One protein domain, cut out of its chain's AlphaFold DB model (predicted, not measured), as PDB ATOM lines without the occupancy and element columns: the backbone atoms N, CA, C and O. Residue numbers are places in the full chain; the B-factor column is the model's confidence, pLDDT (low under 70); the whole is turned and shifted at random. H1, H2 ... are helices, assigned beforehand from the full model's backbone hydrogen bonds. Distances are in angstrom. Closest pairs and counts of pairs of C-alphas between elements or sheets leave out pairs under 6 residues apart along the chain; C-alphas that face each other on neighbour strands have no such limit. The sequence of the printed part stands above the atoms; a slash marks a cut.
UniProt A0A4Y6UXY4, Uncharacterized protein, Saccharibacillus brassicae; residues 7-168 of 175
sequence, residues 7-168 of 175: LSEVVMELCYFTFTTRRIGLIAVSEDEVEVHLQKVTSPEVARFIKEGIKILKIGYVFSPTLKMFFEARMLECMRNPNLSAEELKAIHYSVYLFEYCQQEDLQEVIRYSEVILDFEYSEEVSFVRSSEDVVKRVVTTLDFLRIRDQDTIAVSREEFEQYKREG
ATOM      1  N   LEU A   7       2.431  28.752  -8.804       90.25
ATOM      2  CA  LEU A   7       1.160  29.380  -9.151       90.25
ATOM      3  C   LEU A   7       0.039  28.933  -8.208       90.25
ATOM      4  O   LEU A   7      -0.719  29.764  -7.714       90.25
ATOM      5  N   SER A   8      -0.021  27.631  -7.918       89.69
ATOM      6  CA  SER A   8      -1.015  27.043  -7.017       89.69
ATOM      7  C   SER A   8      -0.956  27.657  -5.614       89.69
ATOM      8  O   SER A   8      -1.993  27.958  -5.030       89.69
ATOM      9  N   GLU A   9       0.241  27.867  -5.061       92.50
ATOM     10  CA  GLU A   9       0.373  28.524  -3.751       92.50
ATOM     11  C   GLU A   9      -0.042  29.985  -3.793       92.50
ATOM     12  O   GLU A   9      -0.764  30.443  -2.913       92.50
ATOM     13  N   VAL A  10       0.363  30.710  -4.834       94.06
ATOM     14  CA  VAL A  10       0.018  32.124  -4.975       94.06
ATOM     15  C   VAL A  10      -1.497  32.322  -5.057       94.06
ATOM     16  O   VAL A  10      -2.030  33.161  -4.332       94.06
ATOM     17  N   VAL A  11      -2.216  31.527  -5.859       94.31
ATOM     18  CA  VAL A  11      -3.684  31.646  -5.945       94.31
ATOM     19  C   VAL A  11      -4.372  31.277  -4.630       94.31
ATOM     20  O   VAL A  11      -5.293  31.976  -4.207       94.31
ATOM     21  N   MET A  12      -3.905  30.230  -3.937       95.25
ATOM     22  CA  MET A  12      -4.457  29.833  -2.637       95.25
ATOM     23  C   MET A  12      -4.232  30.916  -1.574       95.25
ATOM     24  O   MET A  12      -5.157  31.229  -0.822       95.25
ATOM     25  N   GLU A  13      -3.044  31.524  -1.522       95.50
ATOM     26  CA  GLU A  13      -2.747  32.621  -0.594       95.50
ATOM     27  C   GLU A  13      -3.575  33.875  -0.892       95.50
ATOM     28  O   GLU A  13      -4.072  34.503   0.040       95.50
ATOM     29  N   LEU A  14      -3.786  34.226  -2.166       95.88
ATOM     30  CA  LEU A  14      -4.646  35.354  -2.536       95.88
ATOM     31  C   LEU A  14      -6.119  35.091  -2.191       95.88
ATOM     32  O   LEU A  14      -6.784  35.983  -1.669       95.88
ATOM     33  N   CYS A  15      -6.612  33.865  -2.381       96.56
ATOM     34  CA  CYS A  15      -7.959  33.491  -1.949       96.56
ATOM     35  C   CYS A  15      -8.108  33.552  -0.423       96.56
ATOM     36  O   CYS A  15      -9.097  34.084   0.080       96.56
ATOM     37  N   TYR A  16      -7.123  33.053   0.332       96.75
ATOM     38  CA  TYR A  16      -7.141  33.141   1.793       96.75
ATOM     39  C   TYR A  16      -7.030  34.585   2.290       96.75
ATOM     40  O   TYR A  16      -7.707  34.966   3.248       96.75
ATOM     41  N   PHE A  17      -6.227  35.408   1.616       95.50
ATOM     42  CA  PHE A  17      -6.181  36.843   1.850       95.50
ATOM     43  C   PHE A  17      -7.578  37.453   1.690       95.50
ATOM     44  O   PHE A  17      -8.080  38.016   2.659       95.50
ATOM     45  N   THR A  18      -8.249  37.266   0.548       95.75
ATOM     46  CA  THR A  18      -9.603  37.799   0.301       95.75
ATOM     47  C   THR A  18     -10.640  37.265   1.282       95.75
ATOM     48  O   THR A  18     -11.498  38.008   1.753       95.75
ATOM     49  N   PHE A  19     -10.563  35.984   1.637       96.62
ATOM     50  CA  PHE A  19     -11.396  35.421   2.694       96.62
ATOM     51  C   PHE A  19     -11.190  36.189   4.007       96.62
ATOM     52  O   PHE A  19     -12.144  36.638   4.636       96.62
ATOM     53  N   THR A  20      -9.938  36.404   4.407       94.94
ATOM     54  CA  THR A  20      -9.608  37.071   5.670       94.94
ATOM     55  C   THR A  20     -10.017  38.547   5.654       94.94
ATOM     56  O   THR A  20     -10.580  39.029   6.639       94.94
ATOM     57  N   THR A  21      -9.821  39.265   4.541       93.12
ATOM     58  CA  THR A  21     -10.238  40.673   4.421       93.12
ATOM     59  C   THR A  21     -11.743  40.830   4.610       93.12
ATOM     60  O   THR A  21     -12.154  41.704   5.365       93.12
ATOM     61  N   ARG A  22     -12.564  39.923   4.070       92.81
ATOM     62  CA  ARG A  22     -14.023  39.923   4.290       92.81
ATOM     63  C   ARG A  22     -14.421  39.707   5.752       92.81
ATOM     64  O   ARG A  22     -15.489  40.140   6.180       92.81
ATOM     65  N   ARG A  23     -13.592  39.003   6.532       90.50
ATOM     66  CA  ARG A  23     -13.874  38.669   7.940       90.50
ATOM     67  C   ARG A  23     -13.484  39.773   8.908       90.50
ATOM     68  O   ARG A  23     -14.221  40.024   9.859       90.50
ATOM     69  N   ILE A  24     -12.312  40.369   8.710       90.75
ATOM     70  CA  ILE A  24     -11.713  41.299   9.681       90.75
ATOM     71  C   ILE A  24     -11.381  42.676   9.091       90.75
ATOM     72  O   ILE A  24     -10.918  43.554   9.816       90.75
ATOM     73  N   GLY A  25     -11.659  42.885   7.805       88.75
ATOM     74  CA  GLY A  25     -11.388  44.107   7.052       88.75
ATOM     75  C   GLY A  25     -10.007  44.112   6.393       88.75
ATOM     76  O   GLY A  25      -9.011  43.689   6.985       88.75
ATOM     77  N   LEU A  26      -9.926  44.674   5.182       88.00
ATOM     78  CA  LEU A  26      -8.697  44.794   4.387       88.00
ATOM     79  C   LEU A  26      -7.497  45.388   5.150       88.00
ATOM     80  O   LEU A  26      -6.369  44.915   5.025       88.00
ATOM     81  N   ILE A  27      -7.730  46.417   5.968       88.00
ATOM     82  CA  ILE A  27      -6.663  47.111   6.708       88.00
ATOM     83  C   ILE A  27      -6.056  46.232   7.811       88.00
ATOM     84  O   ILE A  27      -4.872  46.380   8.120       88.00
ATOM     85  N   ALA A  28      -6.843  45.314   8.380       88.94
ATOM     86  CA  ALA A  28      -6.439  44.482   9.511       88.94
ATOM     87  C   ALA A  28      -5.570  43.278   9.109       88.94
ATOM     88  O   ALA A  28      -4.889  42.712   9.963       88.94
ATOM     89  N   VAL A  29      -5.569  42.888   7.832       89.94
ATOM     90  CA  VAL A  29      -4.756  41.768   7.338       89.94
ATOM     91  C   VAL A  29      -3.298  42.198   7.176       89.94
ATOM     92  O   VAL A  29      -3.014  43.253   6.607       89.94
ATOM     93  N   SER A  30      -2.367  41.380   7.666       92.38
ATOM     94  CA  SER A  30      -0.927  41.637   7.574       92.38
ATOM     95  C   SER A  30      -0.370  41.220   6.212       92.38
ATOM     96  O   SER A  30      -0.359  40.039   5.870       92.38
ATOM     97  N   GLU A  31       0.149  42.177   5.444       93.12
ATOM     98  CA  GLU A  31       0.860  41.893   4.194       93.12
ATOM     99  C   GLU A  31       2.207  41.184   4.423       93.12
ATOM    100  O   GLU A  31       2.677  40.447   3.557       93.12
ATOM    101  N   ASP A  32       2.809  41.363   5.604       95.44
ATOM    102  CA  ASP A  32       4.055  40.696   5.993       95.44
ATOM    103  C   ASP A  32       3.841  39.195   6.217       95.44
ATOM    104  O   ASP A  32       4.701  38.383   5.878       95.44
ATOM    105  N   GLU A  33       2.681  38.808   6.755       92.44
ATOM    106  CA  GLU A  33       2.332  37.397   6.934       92.44
ATOM    107  C   GLU A  33       2.230  36.687   5.577       92.44
ATOM    108  O   GLU A  33       2.763  35.589   5.412       92.44
ATOM    109  N   VAL A  34       1.625  37.342   4.579       91.81
ATOM    110  CA  VAL A  34       1.533  36.808   3.212       91.81
ATOM    111  C   VAL A  34       2.925  36.633   2.595       91.81
ATOM    112  O   VAL A  34       3.212  35.574   2.037       91.81
ATOM    113  N   GLU A  35       3.824  37.615   2.747       95.88
ATOM    114  CA  GLU A  35       5.214  37.499   2.274       95.88
ATOM    115  C   GLU A  35       5.925  36.288   2.899       95.88
ATOM    116  O   GLU A  35       6.526  35.487   2.181       95.88
ATOM    117  N   VAL A  36       5.829  36.117   4.222       94.81
ATOM    118  CA  VAL A  36       6.476  35.007   4.946       94.81
ATOM    119  C   VAL A  36       5.968  33.643   4.476       94.81
ATOM    120  O   VAL A  36       6.745  32.687   4.406       94.81
ATOM    121  N   HIS A  37       4.679  33.521   4.158       91.56
ATOM    122  CA  HIS A  37       4.117  32.269   3.656       91.56
ATOM    123  C   HIS A  37       4.557  31.974   2.221       91.56
ATOM    124  O   HIS A  37       5.025  30.866   1.957       91.56
ATOM    125  N   LEU A  38       4.510  32.968   1.332       93.50
ATOM    126  CA  LEU A  38       4.944  32.802  -0.054       93.50
ATOM    127  C   LEU A  38       6.440  32.485  -0.167       93.50
ATOM    128  O   LEU A  38       6.820  31.630  -0.959       93.50
ATOM    129  N   GLN A  39       7.299  33.050   0.686       94.50
ATOM    130  CA  GLN A  39       8.739  32.736   0.683       94.50
ATOM    131  C   GLN A  39       9.071  31.261   0.978       94.50
ATOM    132  O   GLN A  39      10.201  30.830   0.754       94.50
ATOM    133  N   LYS A  40       8.114  30.462   1.472       91.06
ATOM    134  CA  LYS A  40       8.310  29.014   1.664       91.06
ATOM    135  C   LYS A  40       8.345  28.249   0.339       91.06
ATOM    136  O   LYS A  40       8.852  27.128   0.312       91.06
ATOM    137  N   VAL A  41       7.781  28.824  -0.726       89.00
ATOM    138  CA  VAL A  41       7.576  28.158  -2.023       89.00
ATOM    139  C   VAL A  41       7.996  29.005  -3.227       89.00
ATOM    140  O   VAL A  41       8.222  28.444  -4.293       89.00
ATOM    141  N   THR A  42       8.166  30.320  -3.064       91.19
ATOM    142  CA  THR A  42       8.603  31.260  -4.109       91.19
ATOM    143  C   THR A  42       9.900  31.961  -3.717       91.19
ATOM    144  O   THR A  42      10.277  32.006  -2.543       91.19
ATOM    145  N   SER A  43      10.571  32.599  -4.676       92.12
ATOM    146  CA  SER A  43      11.670  33.514  -4.375       92.12
ATOM    147  C   SER A  43      11.207  34.707  -3.519       92.12
ATOM    148  O   SER A  43      10.031  35.100  -3.554       92.12
ATOM    149  N   PRO A  44      12.140  35.348  -2.783       93.00
ATOM    150  CA  PRO A  44      11.852  36.573  -2.040       93.00
ATOM    151  C   PRO A  44      11.325  37.712  -2.913       93.00
ATOM    152  O   PRO A  44      10.595  38.570  -2.426       93.00
ATOM    153  N   GLU A  45      11.697  37.745  -4.193       92.25
ATOM    154  CA  GLU A  45      11.267  38.798  -5.110       92.25
ATOM    155  C   GLU A  45       9.797  38.648  -5.503       92.25
ATOM    156  O   GLU A  45       9.060  39.631  -5.430       92.25
ATOM    157  N   VAL A  46       9.341  37.426  -5.805       92.69
ATOM    158  CA  VAL A  46       7.917  37.137  -6.045       92.69
ATOM    159  C   VAL A  46       7.092  37.450  -4.801       92.69
ATOM    160  O   VAL A  46       6.136  38.218  -4.875       92.69
ATOM    161  N   ALA A  47       7.492  36.933  -3.635       94.75
ATOM    162  CA  ALA A  47       6.767  37.170  -2.388       94.75
ATOM    163  C   ALA A  47       6.650  38.672  -2.065       94.75
ATOM    164  O   ALA A  47       5.580  39.157  -1.688       94.75
ATOM    165  N   ARG A  48       7.729  39.435  -2.289       94.62
ATOM    166  CA  ARG A  48       7.733  40.892  -2.117       94.62
ATOM    167  C   ARG A  48       6.858  41.604  -3.139       94.62
ATOM    168  O   ARG A  48       6.189  42.568  -2.776       94.62
ATOM    169  N   PHE A  49       6.846  41.163  -4.397       94.75
ATOM    170  CA  PHE A  49       5.954  41.718  -5.414       94.75
ATOM    171  C   PHE A  49       4.491  41.602  -4.967       94.75
ATOM    172  O   PHE A  49       3.765  42.597  -4.993       94.75
ATOM    173  N   ILE A  50       4.083  40.424  -4.481       94.88
ATOM    174  CA  ILE A  50       2.712  40.183  -4.012       94.88
ATOM    175  C   ILE A  50       2.363  41.041  -2.798       94.88
ATOM    176  O   ILE A  50       1.323  41.702  -2.787       94.88
ATOM    177  N   LYS A  51       3.255  41.096  -1.805       95.06
ATOM    178  CA  LYS A  51       3.105  41.969  -0.635       95.06
ATOM    179  C   LYS A  51       2.913  43.429  -1.023       95.06
ATOM    180  O   LYS A  51       2.010  44.087  -0.515       95.06
ATOM    181  N   GLU A  52       3.753  43.951  -1.914       92.50
ATOM    182  CA  GLU A  52       3.624  45.337  -2.366       92.50
ATOM    183  C   GLU A  52       2.314  45.556  -3.130       92.50
ATOM    184  O   GLU A  52       1.708  46.620  -3.006       92.50
ATOM    185  N   GLY A  53       1.833  44.542  -3.854       91.50
ATOM    186  CA  GLY A  53       0.496  44.540  -4.439       91.50
ATOM    187  C   GLY A  53      -0.600  44.736  -3.401       91.50
ATOM    188  O   GLY A  53      -1.343  45.714  -3.468       91.50
ATOM    189  N   ILE A  54      -0.629  43.879  -2.381       92.00
ATOM    190  CA  ILE A  54      -1.571  43.965  -1.255       92.00
ATOM    191  C   ILE A  54      -1.479  45.324  -0.553       92.00
ATOM    192  O   ILE A  54      -2.497  45.953  -0.264       92.00
ATOM    193  N   LYS A  55      -0.263  45.817  -0.308       91.81
ATOM    194  CA  LYS A  55      -0.034  47.119   0.323       91.81
ATOM    195  C   LYS A  55      -0.661  48.259  -0.478       91.81
ATOM    196  O   LYS A  55      -1.276  49.145   0.109       91.81
ATOM    197  N   ILE A  56      -0.545  48.233  -1.804       88.88
ATOM    198  CA  ILE A  56      -1.183  49.230  -2.668       88.88
ATOM    199  C   ILE A  56      -2.711  49.147  -2.569       88.88
ATOM    200  O   ILE A  56      -3.358  50.191  -2.460       88.88
ATOM    201  N   LEU A  57      -3.283  47.936  -2.538       85.50
ATOM    202  CA  LEU A  57      -4.727  47.754  -2.349       85.50
ATOM    203  C   LEU A  57      -5.202  48.372  -1.026       85.50
ATOM    204  O   LEU A  57      -6.207  49.083  -1.005       85.50
ATOM    205  N   LYS A  58      -4.437  48.175   0.057       87.44
ATOM    206  CA  LYS A  58      -4.724  48.729   1.394       87.44
ATOM    207  C   LYS A  58      -4.679  50.258   1.448       87.44
ATOM    208  O   LYS A  58      -5.370  50.847   2.272       87.44
ATOM    209  N   ILE A  59      -3.899  50.914   0.585       86.56
ATOM    210  CA  ILE A  59      -3.855  52.388   0.508       86.56
ATOM    211  C   ILE A  59      -5.160  52.959  -0.088       86.56
ATOM    212  O   ILE A  59      -5.433  54.149   0.046       86.56
ATOM    213  N   GLY A  60      -6.005  52.119  -0.695       75.56
ATOM    214  CA  GLY A  60      -7.290  52.536  -1.258       75.56
ATOM    215  C   GLY A  60      -7.183  53.090  -2.678       75.56
ATOM    216  O   GLY A  60      -8.114  53.736  -3.159       75.56
ATOM    217  N   TYR A  61      -6.069  52.842  -3.376       77.44
ATOM    218  CA  TYR A  61      -5.999  53.088  -4.814       77.44
ATOM    219  C   TYR A  61      -6.950  52.142  -5.530       77.44
ATOM    220  O   TYR A  61      -6.724  50.938  -5.518       77.44
ATOM    221  N   VAL A  62      -7.992  52.673  -6.169       80.88
ATOM    222  CA  VAL A  62      -8.913  51.864  -6.974       80.88
ATOM    223  C   VAL A  62      -8.125  51.141  -8.061       80.88
ATOM    224  O   VAL A  62      -7.408  51.775  -8.851       80.88
ATOM    225  N   PHE A  63      -8.265  49.818  -8.095       80.69
ATOM    226  CA  PHE A  63      -7.684  48.994  -9.130       80.69
ATOM    227  C   PHE A  63      -8.281  49.428 -10.461       80.69
ATOM    228  O   PHE A  63      -9.483  49.381 -10.699       80.69
ATOM    229  N   SER A  64      -7.417  50.003 -11.283       83.19
ATOM    230  CA  SER A  64      -7.768  50.726 -12.495       83.19
ATOM    231  C   SER A  64      -6.742  50.388 -13.568       83.19
ATOM    232  O   SER A  64      -5.641  49.934 -13.232       83.19
ATOM    233  N   PRO A  65      -7.035  50.657 -14.852       84.31
ATOM    234  CA  PRO A  65      -6.063  50.451 -15.922       84.31
ATOM    235  C   PRO A  65      -4.702  51.100 -15.627       84.31
ATOM    236  O   PRO A  65      -3.664  50.497 -15.872       84.31
ATOM    237  N   THR A  66      -4.694  52.285 -15.006       85.25
ATOM    238  CA  THR A  66      -3.468  52.985 -14.596       85.25
ATOM    239  C   THR A  66      -2.670  52.207 -13.552       85.25
ATOM    240  O   THR A  66      -1.449  52.104 -13.657       85.25
ATOM    241  N   LEU A  67      -3.340  51.647 -12.540       85.88
ATOM    242  CA  LEU A  67      -2.652  50.865 -11.519       85.88
ATOM    243  C   LEU A  67      -2.133  49.537 -12.088       85.88
ATOM    244  O   LEU A  67      -1.020  49.118 -11.772       85.88
ATOM    245  N   LYS A  68      -2.892  48.917 -12.993       86.94
ATOM    246  CA  LYS A  68      -2.451  47.726 -13.718       86.94
ATOM    247  C   LYS A  68      -1.182  47.994 -14.534       86.94
ATOM    248  O   LYS A  68      -0.229  47.229 -14.424       86.94
ATOM    249  N   MET A  69      -1.112  49.124 -15.245       86.94
ATOM    250  CA  MET A  69       0.102  49.542 -15.963       86.94
ATOM    251  C   MET A  69       1.317  49.689 -15.035       86.94
ATOM    252  O   MET A  69       2.435  49.359 -15.425       86.94
ATOM    253  N   PHE A  70       1.124  50.169 -13.802       88.06
ATOM    254  CA  PHE A  70       2.209  50.265 -12.822       88.06
ATOM    255  C   PHE A  70       2.739  48.882 -12.416       88.06
ATOM    256  O   PHE A  70       3.954  48.680 -12.360       88.06
ATOM    257  N   PHE A  71       1.852  47.915 -12.178       90.38
ATOM    258  CA  PHE A  71       2.259  46.538 -11.902       90.38
ATOM    259  C   PHE A  71       2.945  45.877 -13.097       90.38
ATOM    260  O   PHE A  71       3.964  45.212 -12.916       90.38
ATOM    261  N   GLU A  72       2.442  46.097 -14.311       88.81
ATOM    262  CA  GLU A  72       3.071  45.607 -15.541       88.81
ATOM    263  C   GLU A  72       4.484  46.184 -15.715       88.81
ATOM    264  O   GLU A  72       5.417  45.441 -16.011       88.81
ATOM    265  N   ALA A  73       4.684  47.477 -15.443       89.12
ATOM    266  CA  ALA A  73       6.011  48.094 -15.477       89.12
ATOM    267  C   ALA A  73       6.973  47.460 -14.456       89.12
ATOM    268  O   ALA A  73       8.118  47.166 -14.796       89.12
ATOM    269  N   ARG A  74       6.509  47.184 -13.231       88.81
ATOM    270  CA  ARG A  74       7.312  46.484 -12.211       88.81
ATOM    271  C   ARG A  74       7.618  45.039 -12.596       88.81
ATOM    272  O   ARG A  74       8.721  44.564 -12.352       88.81
ATOM    273  N   MET A  75       6.677  44.345 -13.231       90.81
ATOM    274  CA  MET A  75       6.901  42.992 -13.744       90.81
ATOM    275  C   MET A  75       8.030  42.975 -14.789       90.81
ATOM    276  O   MET A  75       8.866  42.073 -14.761       90.81
ATOM    277  N   LEU A  76       8.124  43.994 -15.654       88.19
ATOM    278  CA  LEU A  76       9.237  44.130 -16.608       88.19
ATOM    279  C   LEU A  76      10.601  44.295 -15.917       88.19
ATOM    280  O   LEU A  76      11.621  43.894 -16.478       88.19
ATOM    281  N   GLU A  77      10.646  44.880 -14.718       86.75
ATOM    282  CA  GLU A  77      11.871  44.950 -13.915       86.75
ATOM    283  C   GLU A  77      12.242  43.572 -13.360       86.75
ATOM    284  O   GLU A  77      13.398  43.171 -13.489       86.75
ATOM    285  N   CYS A  78      11.265  42.812 -12.849       86.44
ATOM    286  CA  CYS A  78      11.470  41.438 -12.380       86.44
ATOM    287  C   CYS A  78      11.984  40.514 -13.494       86.44
ATOM    288  O   CYS A  78      12.873  39.701 -13.261       86.44
ATOM    289  N   MET A  79      11.521  40.691 -14.736       86.50
ATOM    290  CA  MET A  79      12.020  39.930 -15.895       86.50
ATOM    291  C   MET A  79      13.523  40.120 -16.166       86.50
ATOM    292  O   MET A  79      14.117  39.335 -16.904       86.50
ATOM    293  N   ARG A  80      14.159  41.156 -15.599       85.88
ATOM    294  CA  ARG A  80      15.612  41.359 -15.700       85.88
ATOM    295  C   ARG A  80      16.399  40.515 -14.703       85.88
ATOM    296  O   ARG A  80      17.616  40.421 -14.856       85.88
ATOM    297  N   ASN A  81      15.752  39.926 -13.696       86.75
ATOM    298  CA  ASN A  81      16.404  39.014 -12.770       86.75
ATOM    299  C   ASN A  81      16.497  37.611 -13.405       86.75
ATOM    300  O   ASN A  81      15.479  36.928 -13.518       86.75
ATOM    301  N   PRO A  82      17.703  37.134 -13.771       86.56
ATOM    302  CA  PRO A  82      17.870  35.826 -14.405       86.56
ATOM    303  C   PRO A  82      17.587  34.649 -13.461       86.56
ATOM    304  O   PRO A  82      17.572  33.506 -13.908       86.56
ATOM    305  N   ASN A  83      17.402  34.907 -12.162       89.19
ATOM    306  CA  ASN A  83      17.113  33.879 -11.168       89.19
ATOM    307  C   ASN A  83      15.615  33.580 -11.023       89.19
ATOM    308  O   ASN A  83      15.282  32.634 -10.313       89.19
ATOM    309  N   LEU A  84      14.733  34.369 -11.650       90.12
ATOM    310  CA  LEU A  84      13.298  34.097 -11.633       90.12
ATOM    311  C   LEU A  84      12.932  33.065 -12.694       90.12
ATOM    312  O   LEU A  84      13.299  33.196 -13.865       90.12
ATOM    313  N   SER A  85      12.187  32.041 -12.284       90.75
ATOM    314  CA  SER A  85      11.681  31.034 -13.216       90.75
ATOM    315  C   SER A  85      10.515  31.572 -14.057       90.75
ATOM    316  O   SER A  85       9.874  32.572 -13.728       90.75
ATOM    317  N   ALA A  86      10.192  30.879 -15.151       88.19
ATOM    318  CA  ALA A  86       9.001  31.199 -15.939       88.19
ATOM    319  C   ALA A  86       7.705  31.048 -15.118       88.19
ATOM    320  O   ALA A  86       6.792  31.854 -15.273       88.19
ATOM    321  N   GLU A  87       7.637  30.058 -14.223       88.75
ATOM    322  CA  GLU A  87       6.503  29.833 -13.311       88.75
ATOM    323  C   GLU A  87       6.334  31.003 -12.334       88.75
ATOM    324  O   GLU A  87       5.225  31.479 -12.108       88.75
ATOM    325  N   GLU A  88       7.440  31.533 -11.810       92.38
ATOM    326  CA  GLU A  88       7.437  32.711 -10.942       92.38
ATOM    327  C   GLU A  88       6.957  33.968 -11.666       92.38
ATOM    328  O   GLU A  88       6.150  34.729 -11.130       92.38
ATOM    329  N   LEU A  89       7.411  34.174 -12.903       91.69
ATOM    330  CA  LEU A  89       6.962  35.292 -13.732       91.69
ATOM    331  C   LEU A  89       5.477  35.167 -14.096       91.69
ATOM    332  O   LEU A  89       4.757  36.166 -14.054       91.69
ATOM    333  N   LYS A  90       4.994  33.954 -14.394       90.69
ATOM    334  CA  LYS A  90       3.564  33.675 -14.593       90.69
ATOM    335  C   LYS A  90       2.761  33.981 -13.332       90.69
ATOM    336  O   LYS A  90       1.756  34.680 -13.411       90.69
ATOM    337  N   ALA A  91       3.219  33.532 -12.165       92.69
ATOM    338  CA  ALA A  91       2.544  33.796 -10.898       92.69
ATOM    339  C   ALA A  91       2.469  35.298 -10.579       92.69
ATOM    340  O   ALA A  91       1.410  35.781 -10.172       92.69
ATOM    341  N   ILE A  92       3.543  36.058 -10.838       93.56
ATOM    342  CA  ILE A  92       3.520  37.528 -10.782       93.56
ATOM    343  C   ILE A  92       2.441  38.071 -11.720       93.56
ATOM    344  O   ILE A  92       1.592  38.845 -11.280       93.56
ATOM    345  N   HIS A  93       2.449  37.651 -12.988       92.50
ATOM    346  CA  HIS A  93       1.513  38.140 -13.995       92.50
ATOM    347  C   HIS A  93       0.058  37.902 -13.585       92.50
ATOM    348  O   HIS A  93      -0.723  38.849 -13.530       92.50
ATOM    349  N   TYR A  94      -0.294  36.667 -13.230       92.62
ATOM    350  CA  TYR A  94      -1.647  36.291 -12.827       92.62
ATOM    351  C   TYR A  94      -2.119  37.013 -11.564       92.62
ATOM    352  O   TYR A  94      -3.272  37.438 -11.491       92.62
ATOM    353  N   SER A  95      -1.223  37.246 -10.605       94.00
ATOM    354  CA  SER A  95      -1.562  37.970  -9.375       94.00
ATOM    355  C   SER A  95      -2.015  39.402  -9.628       94.00
ATOM    356  O   SER A  95      -2.918  39.883  -8.950       94.00
ATOM    357  N   VAL A  96      -1.442  40.070 -10.638       92.50
ATOM    358  CA  VAL A  96      -1.870  41.421 -11.031       92.50
ATOM    359  C   VAL A  96      -3.350  41.441 -11.404       92.50
ATOM    360  O   VAL A  96      -4.043  42.389 -11.058       92.50
ATOM    361  N   TYR A  97      -3.856  40.400 -12.063       88.81
ATOM    362  CA  TYR A  97      -5.274  40.310 -12.425       88.81
ATOM    363  C   TYR A  97      -6.158  39.962 -11.229       88.81
ATOM    364  O   TYR A  97      -7.272  40.468 -11.127       88.81
ATOM    365  N   LEU A  98      -5.666  39.132 -10.309       93.25
ATOM    366  CA  LEU A  98      -6.423  38.758  -9.115       93.25
ATOM    367  C   LEU A  98      -6.564  39.917  -8.118       93.25
ATOM    368  O   LEU A  98      -7.573  39.990  -7.420       93.25
ATOM    369  N   PHE A  99      -5.617  40.860  -8.084       92.81
ATOM    370  CA  PHE A  99      -5.674  42.013  -7.178       92.81
ATOM    371  C   PHE A  99      -6.936  42.868  -7.314       92.81
ATOM    372  O   PHE A  99      -7.391  43.410  -6.307       92.81
ATOM    373  N   GLU A 100      -7.515  42.969  -8.512       88.69
ATOM    374  CA  GLU A 100      -8.777  43.682  -8.728       88.69
ATOM    375  C   GLU A 100      -9.906  43.086  -7.879       88.69
ATOM    376  O   GLU A 100     -10.559  43.792  -7.108       88.69
ATOM    377  N   TYR A 101     -10.081  41.769  -7.960       91.12
ATOM    378  CA  TYR A 101     -11.115  41.042  -7.227       91.12
ATOM    379  C   TYR A 101     -10.800  40.963  -5.731       91.12
ATOM    380  O   TYR A 101     -11.697  41.096  -4.896       91.12
ATOM    381  N   CYS A 102      -9.516  40.853  -5.368       91.81
ATOM    382  CA  CYS A 102      -9.092  40.920  -3.973       91.81
ATOM    383  C   CYS A 102      -9.469  42.260  -3.326       91.81
ATOM    384  O   CYS A 102      -9.882  42.278  -2.168       91.81
ATOM    385  N   GLN A 103      -9.343  43.373  -4.058       88.38
ATOM    386  CA  GLN A 103      -9.721  44.693  -3.556       88.38
ATOM    387  C   GLN A 103     -11.229  44.842  -3.361       88.38
ATOM    388  O   GLN A 103     -11.661  45.494  -2.415       88.38
ATOM    389  N   GLN A 104     -12.022  44.250  -4.255       88.88
ATOM    390  CA  GLN A 104     -13.483  44.239  -4.153       88.88
ATOM    391  C   GLN A 104     -13.981  43.337  -3.016       88.88
ATOM    392  O   GLN A 104     -15.179  43.300  -2.745       88.88
ATOM    393  N   GLU A 105     -13.064  42.621  -2.357       90.44
ATOM    394  CA  GLU A 105     -13.362  41.613  -1.348       90.44
ATOM    395  C   GLU A 105     -14.332  40.545  -1.889       90.44
ATOM    396  O   GLU A 105     -15.119  39.970  -1.137       90.44
ATOM    397  N   ASP A 106     -14.288  40.266  -3.197       92.00
ATOM    398  CA  ASP A 106     -15.159  39.293  -3.854       92.00
ATOM    399  C   ASP A 106     -14.461  37.935  -3.946       92.00
ATOM    400  O   ASP A 106     -13.787  37.605  -4.921       92.00
ATOM    401  N   LEU A 107     -14.619  37.128  -2.893       95.00
ATOM    402  CA  LEU A 107     -14.017  35.798  -2.835       95.00
ATOM    403  C   LEU A 107     -14.513  34.882  -3.964       95.00
ATOM    404  O   LEU A 107     -13.745  34.047  -4.435       95.00
ATOM    405  N   GLN A 108     -15.769  35.023  -4.403       94.25
ATOM    406  CA  GLN A 108     -16.308  34.172  -5.468       94.25
ATOM    407  C   GLN A 108     -15.604  34.468  -6.788       94.25
ATOM    408  O   GLN A 108     -15.198  33.540  -7.482       94.25
ATOM    409  N   GLU A 109     -15.402  35.747  -7.105       94.56
ATOM    410  CA  GLU A 109     -14.694  36.148  -8.318       94.56
ATOM    411  C   GLU A 109     -13.200  35.807  -8.254       94.56
ATOM    412  O   GLU A 109     -12.665  35.280  -9.231       94.56
ATOM    413  N   VAL A 110     -12.526  35.994  -7.108       95.31
ATOM    414  CA  VAL A 110     -11.120  35.564  -6.950       95.31
ATOM    415  C   VAL A 110     -10.981  34.056  -7.188       95.31
ATOM    416  O   VAL A 110     -10.077  33.638  -7.917       95.31
ATOM    417  N   ILE A 111     -11.884  33.237  -6.635       95.25
ATOM    418  CA  ILE A 111     -11.884  31.782  -6.855       95.25
ATOM    419  C   ILE A 111     -12.162  31.462  -8.325       95.25
ATOM    420  O   ILE A 111     -11.380  30.742  -8.937       95.25
ATOM    421  N   ARG A 112     -13.209  32.045  -8.917       93.12
ATOM    422  CA  ARG A 112     -13.594  31.806 -10.316       93.12
ATOM    423  C   ARG A 112     -12.452  32.112 -11.284       93.12
ATOM    424  O   ARG A 112     -12.180  31.328 -12.187       93.12
ATOM    425  N   TYR A 113     -11.771  33.245 -11.115       92.75
ATOM    426  CA  TYR A 113     -10.630  33.588 -11.966       92.75
ATOM    427  C   TYR A 113      -9.402  32.729 -11.679       92.75
ATOM    428  O   TYR A 113      -8.669  32.417 -12.615       92.75
ATOM    429  N   SER A 114      -9.196  32.307 -10.430       91.94
ATOM    430  CA  SER A 114      -8.143  31.343 -10.097       91.94
ATOM    431  C   SER A 114      -8.376  30.011 -10.812       91.94
ATOM    432  O   SER A 114      -7.452  29.504 -11.435       91.94
ATOM    433  N   GLU A 115      -9.601  29.480 -10.809       89.56
ATOM    434  CA  GLU A 115      -9.965  28.258 -11.542       89.56
ATOM    435  C   GLU A 115      -9.698  28.398 -13.046       89.56
ATOM    436  O   GLU A 115      -9.040  27.543 -13.627       89.56
ATOM    437  N   VAL A 116     -10.098  29.519 -13.658       88.69
ATOM    438  CA  VAL A 116      -9.819  29.794 -15.079       88.69
ATOM    439  C   VAL A 116      -8.314  29.822 -15.372       88.69
ATOM    440  O   VAL A 116      -7.874  29.259 -16.371       88.69
ATOM    441  N   ILE A 117      -7.514  30.471 -14.521       88.50
ATOM    442  CA  ILE A 117      -6.051  30.535 -14.673       88.50
ATOM    443  C   ILE A 117      -5.437  29.132 -14.606       88.50
ATOM    444  O   ILE A 117      -4.593  28.789 -15.431       88.50
ATOM    445  N   LEU A 118      -5.873  28.320 -13.640       85.75
ATOM    446  CA  LEU A 118      -5.393  26.951 -13.469       85.75
ATOM    447  C   LEU A 118      -5.800  26.079 -14.661       85.75
ATOM    448  O   LEU A 118      -4.973  25.321 -15.155       85.75
ATOM    449  N   ASP A 119      -7.026  26.225 -15.168       83.81
ATOM    450  CA  ASP A 119      -7.473  25.526 -16.371       83.81
ATOM    451  C   ASP A 119      -6.583  25.872 -17.567       83.81
ATOM    452  O   ASP A 119      -6.138  24.972 -18.269       83.81
ATOM    453  N   PHE A 120      -6.247  27.144 -17.796       82.19
ATOM    454  CA  PHE A 120      -5.333  27.512 -18.884       82.19
ATOM    455  C   PHE A 120      -3.936  26.906 -18.721       82.19
ATOM    456  O   PHE A 120      -3.381  26.388 -19.687       82.19
ATOM    457  N   GLU A 121      -3.374  26.950 -17.516       82.19
ATOM    458  CA  GLU A 121      -2.004  26.490 -17.270       82.19
ATOM    459  C   GLU A 121      -1.876  24.962 -17.247       82.19
ATOM    460  O   GLU A 121      -0.842  24.433 -17.650       82.19
ATOM    461  N   TYR A 122      -2.928  24.244 -16.844       77.06
ATOM    462  CA  TYR A 122      -2.916  22.782 -16.748       77.06
ATOM    463  C   TYR A 122      -3.662  22.064 -17.886       77.06
ATOM    464  O   TYR A 122      -3.535  20.846 -18.005       77.06
ATOM    465  N   SER A 123      -4.408  22.765 -18.755       66.69
ATOM    466  CA  SER A 123      -5.121  22.140 -19.891       66.69
ATOM    467  C   SER A 123      -4.242  21.823 -21.105       66.69
ATOM    468  O   SER A 123      -4.610  20.951 -21.895       66.69
ATOM    469  N   GLU A 124      -3.083  22.473 -21.268       53.84
ATOM    470  CA  GLU A 124      -2.175  22.220 -22.401       53.84
ATOM    471  C   GLU A 124      -1.203  21.039 -22.184       53.84
ATOM    472  O   GLU A 124      -0.523  20.617 -23.123       53.84
ATOM    473  N   GLU A 125      -1.158  20.428 -20.993       52.28
ATOM    474  CA  GLU A 125      -0.303  19.263 -20.723       52.28
ATOM    475  C   GLU A 125      -0.909  17.953 -21.268       52.28
ATOM    476  O   GLU A 125      -1.368  17.070 -20.538       52.28
ATOM    477  N   VAL A 126      -0.860  17.767 -22.591       45.06
ATOM    478  CA  VAL A 126      -1.004  16.430 -23.182       45.06
ATOM    479  C   VAL A 126       0.221  15.597 -22.796       45.06
ATOM    480  O   VAL A 126       1.323  15.800 -23.299       45.06
ATOM    481  N   SER A 127      -0.024  14.588 -21.957       45.06
ATOM    482  CA  SER A 127       0.865  13.479 -21.586       45.06
ATOM    483  C   SER A 127       2.042  13.821 -20.662       45.06
ATOM    484  O   SER A 127       3.131  14.079 -21.135       45.06
ATOM    485  N   PHE A 128       1.843  13.735 -19.340       32.66
ATOM    486  CA  PHE A 128       2.653  12.949 -18.384       32.66
ATOM    487  C   PHE A 128       2.030  13.054 -16.964       32.66
ATOM    488  O   PHE A 128       2.218  14.039 -16.274       32.66
ATOM    489  N   VAL A 129       1.397  11.959 -16.505       37.34
ATOM    490  CA  VAL A 129       1.366  11.470 -15.101       37.34
ATOM    491  C   VAL A 129       0.537  12.265 -14.067       37.34
ATOM    492  O   VAL A 129       0.770  13.437 -13.840       37.34
ATOM    493  N   ARG A 130      -0.347  11.544 -13.353       41.56
ATOM    494  CA  ARG A 130      -1.080  11.780 -12.072       41.56
ATOM    495  C   ARG A 130      -0.714  12.959 -11.130       41.56
ATOM    496  O   ARG A 130      -1.498  13.258 -10.239       41.56
ATOM    497  N   SER A 131       0.448  13.602 -11.242       51.00
ATOM    498  CA  SER A 131       0.876  14.721 -10.395       51.00
ATOM    499  C   SER A 131       0.154  16.042 -10.665       51.00
ATOM    500  O   SER A 131      -0.040  16.786  -9.710       51.00
ATOM    501  N   SER A 132      -0.242  16.344 -11.906       58.56
ATOM    502  CA  SER A 132      -0.998  17.571 -12.216       58.56
ATOM    503  C   SER A 132      -2.451  17.473 -11.736       58.56
ATOM    504  O   SER A 132      -2.952  18.405 -11.113       58.56
ATOM    505  N   GLU A 133      -3.085  16.305 -11.886       63.44
ATOM    506  CA  GLU A 133      -4.432  16.030 -11.356       63.44
ATOM    507  C   GLU A 133      -4.508  16.194  -9.828       63.44
ATOM    508  O   GLU A 133      -5.439  16.820  -9.327       63.44
ATOM    509  N   ASP A 134      -3.513  15.705  -9.076       74.38
ATOM    510  CA  ASP A 134      -3.461  15.869  -7.614       74.38
ATOM    511  C   ASP A 134      -3.254  17.337  -7.192       74.38
ATOM    512  O   ASP A 134      -3.777  17.770  -6.162       74.38
ATOM    513  N   VAL A 135      -2.492  18.116  -7.973       78.81
ATOM    514  CA  VAL A 135      -2.273  19.551  -7.724       78.81
ATOM    515  C   VAL A 135      -3.564  20.326  -7.962       78.81
ATOM    516  O   VAL A 135      -3.997  21.043  -7.060       78.81
ATOM    517  N   VAL A 136      -4.206  20.135  -9.117       80.62
ATOM    518  CA  VAL A 136      -5.479  20.786  -9.457       80.62
ATOM    519  C   VAL A 136      -6.561  20.398  -8.452       80.62
ATOM    520  O   VAL A 136      -7.195  21.279  -7.872       80.62
ATOM    521  N   LYS A 137      -6.709  19.099  -8.149       83.88
ATOM    522  CA  LYS A 137      -7.663  18.603  -7.146       83.88
ATOM    523  C   LYS A 137      -7.437  19.269  -5.792       83.88
ATOM    524  O   LYS A 137      -8.399  19.751  -5.194       83.88
ATOM    525  N   ARG A 138      -6.190  19.339  -5.307       87.62
ATOM    526  CA  ARG A 138      -5.871  20.032  -4.047       87.62
ATOM    527  C   ARG A 138      -6.281  21.500  -4.083       87.62
ATOM    528  O   ARG A 138      -6.852  21.979  -3.106       87.62
ATOM    529  N   VAL A 139      -5.938  22.228  -5.146       89.62
ATOM    530  CA  VAL A 139      -6.230  23.665  -5.216       89.62
ATOM    531  C   VAL A 139      -7.737  23.884  -5.231       89.62
ATOM    532  O   VAL A 139      -8.239  24.547  -4.331       89.62
ATOM    533  N   VAL A 140      -8.465  23.243  -6.149       88.50
ATOM    534  CA  VAL A 140      -9.927  23.377  -6.277       88.50
ATOM    535  C   VAL A 140     -10.638  23.061  -4.959       88.50
ATOM    536  O   VAL A 140     -11.442  23.853  -4.481       88.50
ATOM    537  N   THR A 141     -10.290  21.950  -4.305       91.62
ATOM    538  CA  THR A 141     -10.884  21.590  -3.002       91.62
ATOM    539  C   THR A 141     -10.533  22.577  -1.887       91.62
ATOM    540  O   THR A 141     -11.374  22.857  -1.037       91.62
ATOM    541  N   THR A 142      -9.328  23.152  -1.893       94.25
ATOM    542  CA  THR A 142      -8.926  24.188  -0.927       94.25
ATOM    543  C   THR A 142      -9.691  25.494  -1.146       94.25
ATOM    544  O   THR A 142     -10.139  26.112  -0.178       94.25
ATOM    545  N   LEU A 143      -9.883  25.905  -2.402       94.06
ATOM    546  CA  LEU A 143     -10.690  27.078  -2.741       94.06
ATOM    547  C   LEU A 143     -12.153  26.865  -2.334       94.06
ATOM    548  O   LEU A 143     -12.755  27.721  -1.691       94.06
ATOM    549  N   ASP A 144     -12.689  25.678  -2.601       93.75
ATOM    550  CA  ASP A 144     -14.026  25.272  -2.181       93.75
ATOM    551  C   ASP A 144     -14.216  25.257  -0.670       93.75
ATOM    552  O   ASP A 144     -15.274  25.643  -0.171       93.75
ATOM    553  N   PHE A 145     -13.204  24.805   0.065       95.62
ATOM    554  CA  PHE A 145     -13.203  24.863   1.516       95.62
ATOM    555  C   PHE A 145     -13.369  26.306   2.003       95.62
ATOM    556  O   PHE A 145     -14.263  26.569   2.806       95.62
ATOM    557  N   LEU A 146     -12.593  27.259   1.473       96.62
ATOM    558  CA  LEU A 146     -12.756  28.678   1.811       96.62
ATOM    559  C   LEU A 146     -14.129  29.212   1.391       96.62
ATOM    560  O   LEU A 146     -14.766  29.932   2.158       96.62
ATOM    561  N   ARG A 147     -14.613  28.819   0.207       95.62
ATOM    562  CA  ARG A 147     -15.921  29.212  -0.327       95.62
ATOM    563  C   ARG A 147     -17.067  28.824   0.605       95.62
ATOM    564  O   ARG A 147     -17.911  29.661   0.914       95.62
ATOM    565  N   ILE A 148     -17.091  27.569   1.054       94.62
ATOM    566  CA  ILE A 148     -18.120  27.050   1.965       94.62
ATOM    567  C   ILE A 148     -18.023  27.751   3.319       94.62
ATOM    568  O   ILE A 148     -19.030  28.198   3.858       94.62
ATOM    569  N   ARG A 149     -16.806  27.904   3.856       95.62
ATOM    570  CA  ARG A 149     -16.591  28.593   5.135       95.62
ATOM    571  C   ARG A 149     -17.066  30.047   5.093       95.62
ATOM    572  O   ARG A 149     -17.669  30.497   6.064       95.62
ATOM    573  N   ASP A 150     -16.846  30.753   3.982       94.69
ATOM    574  CA  ASP A 150     -17.337  32.125   3.779       94.69
ATOM    575  C   ASP A 150     -18.868  32.175   3.754       94.69
ATOM    576  O   ASP A 150     -19.463  32.962   4.489       94.69
ATOM    577  N   GLN A 151     -19.508  31.284   2.985       93.81
ATOM    578  CA  GLN A 151     -20.972  31.171   2.900       93.81
ATOM    579  C   GLN A 151     -21.609  30.864   4.261       93.81
ATOM    580  O   GLN A 151     -22.596  31.493   4.644       93.81
ATOM    581  N   ASP A 152     -20.997  29.965   5.028       95.19
ATOM    582  CA  ASP A 152     -21.451  29.584   6.366       95.19
ATOM    583  C   ASP A 152     -21.031  30.594   7.449       95.19
ATOM    584  O   ASP A 152     -21.351  30.426   8.627       95.19
ATOM    585  N   THR A 153     -20.330  31.677   7.079       92.69
ATOM    586  CA  THR A 153     -19.863  32.727   8.004       92.69
ATOM    587  C   THR A 153     -18.908  32.187   9.091       92.69
ATOM    588  O   THR A 153     -18.758  32.781  10.167       92.69
ATOM    589  N   ILE A 154     -18.230  31.071   8.815       94.75
ATOM    590  CA  ILE A 154     -17.299  30.388   9.718       94.75
ATOM    591  C   ILE A 154     -15.898  30.968   9.521       94.75
ATOM    592  O   ILE A 154     -15.387  31.006   8.407       94.75
ATOM    593  N   ALA A 155     -15.256  31.406  10.605       94.12
ATOM    594  CA  ALA A 155     -13.866  31.851  10.554       94.12
ATOM    595  C   ALA A 155     -12.915  30.658  10.361       94.12
ATOM    596  O   ALA A 155     -13.129  29.599  10.942       94.12
ATOM    597  N   VAL A 156     -11.850  30.870   9.591       95.94
ATOM    598  CA  VAL A 156     -10.768  29.904   9.366       95.94
ATOM    599  C   VAL A 156      -9.480  30.551   9.851       95.94
ATOM    600  O   VAL A 156      -9.172  31.669   9.440       95.94
ATOM    601  N   SER A 157      -8.753  29.886  10.751       95.31
ATOM    602  CA  SER A 157      -7.445  30.377  11.200       95.31
ATOM    603  C   SER A 157      -6.352  30.041  10.184       95.31
ATOM    604  O   SER A 157      -6.516  29.153   9.340       95.31
ATOM    605  N   ARG A 158      -5.194  30.702  10.300       93.88
ATOM    606  CA  ARG A 158      -4.041  30.411   9.439       93.88
ATOM    607  C   ARG A 158      -3.611  28.952   9.566       93.88
ATOM    608  O   ARG A 158      -3.299  28.306   8.569       93.88
ATOM    609  N   GLU A 159      -3.601  28.424  10.785       95.00
ATOM    610  CA  GLU A 159      -3.230  27.039  11.065       95.00
ATOM    611  C   GLU A 159      -4.216  26.049  10.440       95.00
ATOM    612  O   GLU A 159      -3.775  25.059   9.852       95.00
ATOM    613  N   GLU A 160      -5.523  26.321  10.527       96.38
ATOM    614  CA  GLU A 160      -6.563  25.493   9.904       96.38
ATOM    615  C   GLU A 160      -6.411  25.483   8.379       96.38
ATOM    616  O   GLU A 160      -6.427  24.415   7.765       96.38
ATOM    617  N   PHE A 161      -6.191  26.650   7.770       95.81
ATOM    618  CA  PHE A 161      -5.978  26.768   6.330       95.81
ATOM    619  C   PHE A 161      -4.749  25.975   5.858       95.81
ATOM    620  O   PHE A 161      -4.838  25.167   4.931       95.81
ATOM    621  N   GLU A 162      -3.610  26.123   6.538       93.75
ATOM    622  CA  GLU A 162      -2.383  25.381   6.220       93.75
ATOM    623  C   GLU A 162      -2.528  23.871   6.460       93.75
ATOM    624  O   GLU A 162      -1.968  23.050   5.727       93.75
ATOM    625  N   GLN A 163      -3.292  23.468   7.477       93.56
ATOM    626  CA  GLN A 163      -3.619  22.062   7.695       93.56
ATOM    627  C   GLN A 163      -4.480  21.512   6.551       93.56
ATOM    628  O   GLN A 163      -4.195  20.422   6.042       93.56
ATOM    629  N   TYR A 164      -5.489  22.267   6.109       93.62
ATOM    630  CA  TYR A 164      -6.356  21.856   5.012       93.62
ATOM    631  C   TYR A 164      -5.570  21.711   3.701       93.62
ATOM    632  O   TYR A 164      -5.643  20.650   3.077       93.62
ATOM    633  N   LYS A 165      -4.722  22.693   3.354       91.38
ATOM    634  CA  LYS A 165      -3.805  22.649   2.194       91.38
ATOM    635  C   LYS A 165      -2.938  21.389   2.164       91.38
ATOM    636  O   LYS A 165      -2.719  20.793   1.107       91.38
ATOM    637  N   ARG A 166      -2.414  20.958   3.316       88.62
ATOM    638  CA  ARG A 166      -1.514  19.792   3.385       88.62
ATOM    639  C   ARG A 166      -2.254  18.463   3.271       88.62
ATOM    640  O   ARG A 166      -1.793  17.565   2.557       88.62
ATOM    641  N   GLU A 167      -3.356  18.318   3.999       87.12
ATOM    642  CA  GLU A 167      -3.976  17.005   4.226       87.12
ATOM    643  C   GLU A 167      -5.502  17.004   4.167       87.12
ATOM    644  O   GLU A 167      -6.068  15.979   3.793       87.12
ATOM    645  N   GLY A 168      -6.167  18.115   4.498       81.94
ATOM    646  CA  GLY A 168      -7.631  18.180   4.566       81.94
ATOM    647  C   GLY A 168      -8.314  17.811   3.250       81.94
ATOM    648  O   GLY A 168      -9.242  17.004   3.249       81.94
TER     649      GLY A 168
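What this domain is: This is residues 7 to 168 of the 175 residues of an uncharacterized protein of Saccharibacillus brassicae (UniProt A0A4Y6UXY4). A compact bundle of six aligned helices has H1 and H5 side by side at its core, with H7 packed on H1, H3 and H4 on H5, and H6 on both. The short helices H2 and H8 pack on it, H2 on H1 and H3, H8 on H7, while residues 124 to 131 stick out. The printed part has 162 residues with eight named helices, H1 to H8 along the chain, and no named strand: the class is all helix. The radius of gyration of the C-alphas is 15.3 A and the spans are 43 by 38 by 26 A.

How they stand to each other: Start at H7, residues 131 to 151: it touches H1, residues 7 to 24, the same way at a shallow tilt of 6 degrees, with closest C-alphas Ser 8 and Val 139 6.5 A apart. H7 and H6, residues 107 to 123, form a hairpin, with closest C-alphas Ile 111 and Leu 143 6.4 A apart. H7, with residues 138 to 142 alone, touches H8, residues 158 to 166, in a hairpin at a shallow tilt of 33 degrees, only just short of steep; C-alphas Thr 142 and Lys 165 are closest, at 6.2 A. Beyond H1, look at H5, residues 86 to 103, which has a kink of 39 degrees near residue 97; its closest C-alpha pair with H1 is Ala 91 and Leu 7, at 4.9 A. H5 touches H3, residues 44 to 58, with closest C-alphas Gln 103 and Leu 57 6.0 A apart. H4, residues 65 to 78, forms a hairpin with H5, touching its residues 89 to 96 alone, closest at C-alphas Phe 71 and Val 96, 6.6 A. H2, residues 31 to 38, forms a hairpin with H3, closest at C-alphas Glu 35 and Ala 47, 4.9 A. Each helix but H5, with 11 of 14, has every O i to N i+4 pair within hydrogen-bond range.

Where its parts are: Find C-alpha 7 at (1.160, 29.380, -9.151); H1 runs 25.7 A from there. H7 spans 30.4 A from C-alpha 131 at (0.876, 14.721, -10.395), and H5 spans 26.2 A. H8 ends at C-alpha 166, (-1.514, 19.792, 3.385).

The domain as a whole: The farthest C-alphas, Ile 59 and Ser 127, are 45.0 A apart. The printed part has no cut and no long link. The model's pLDDT is under 70 at residues 123 to 133.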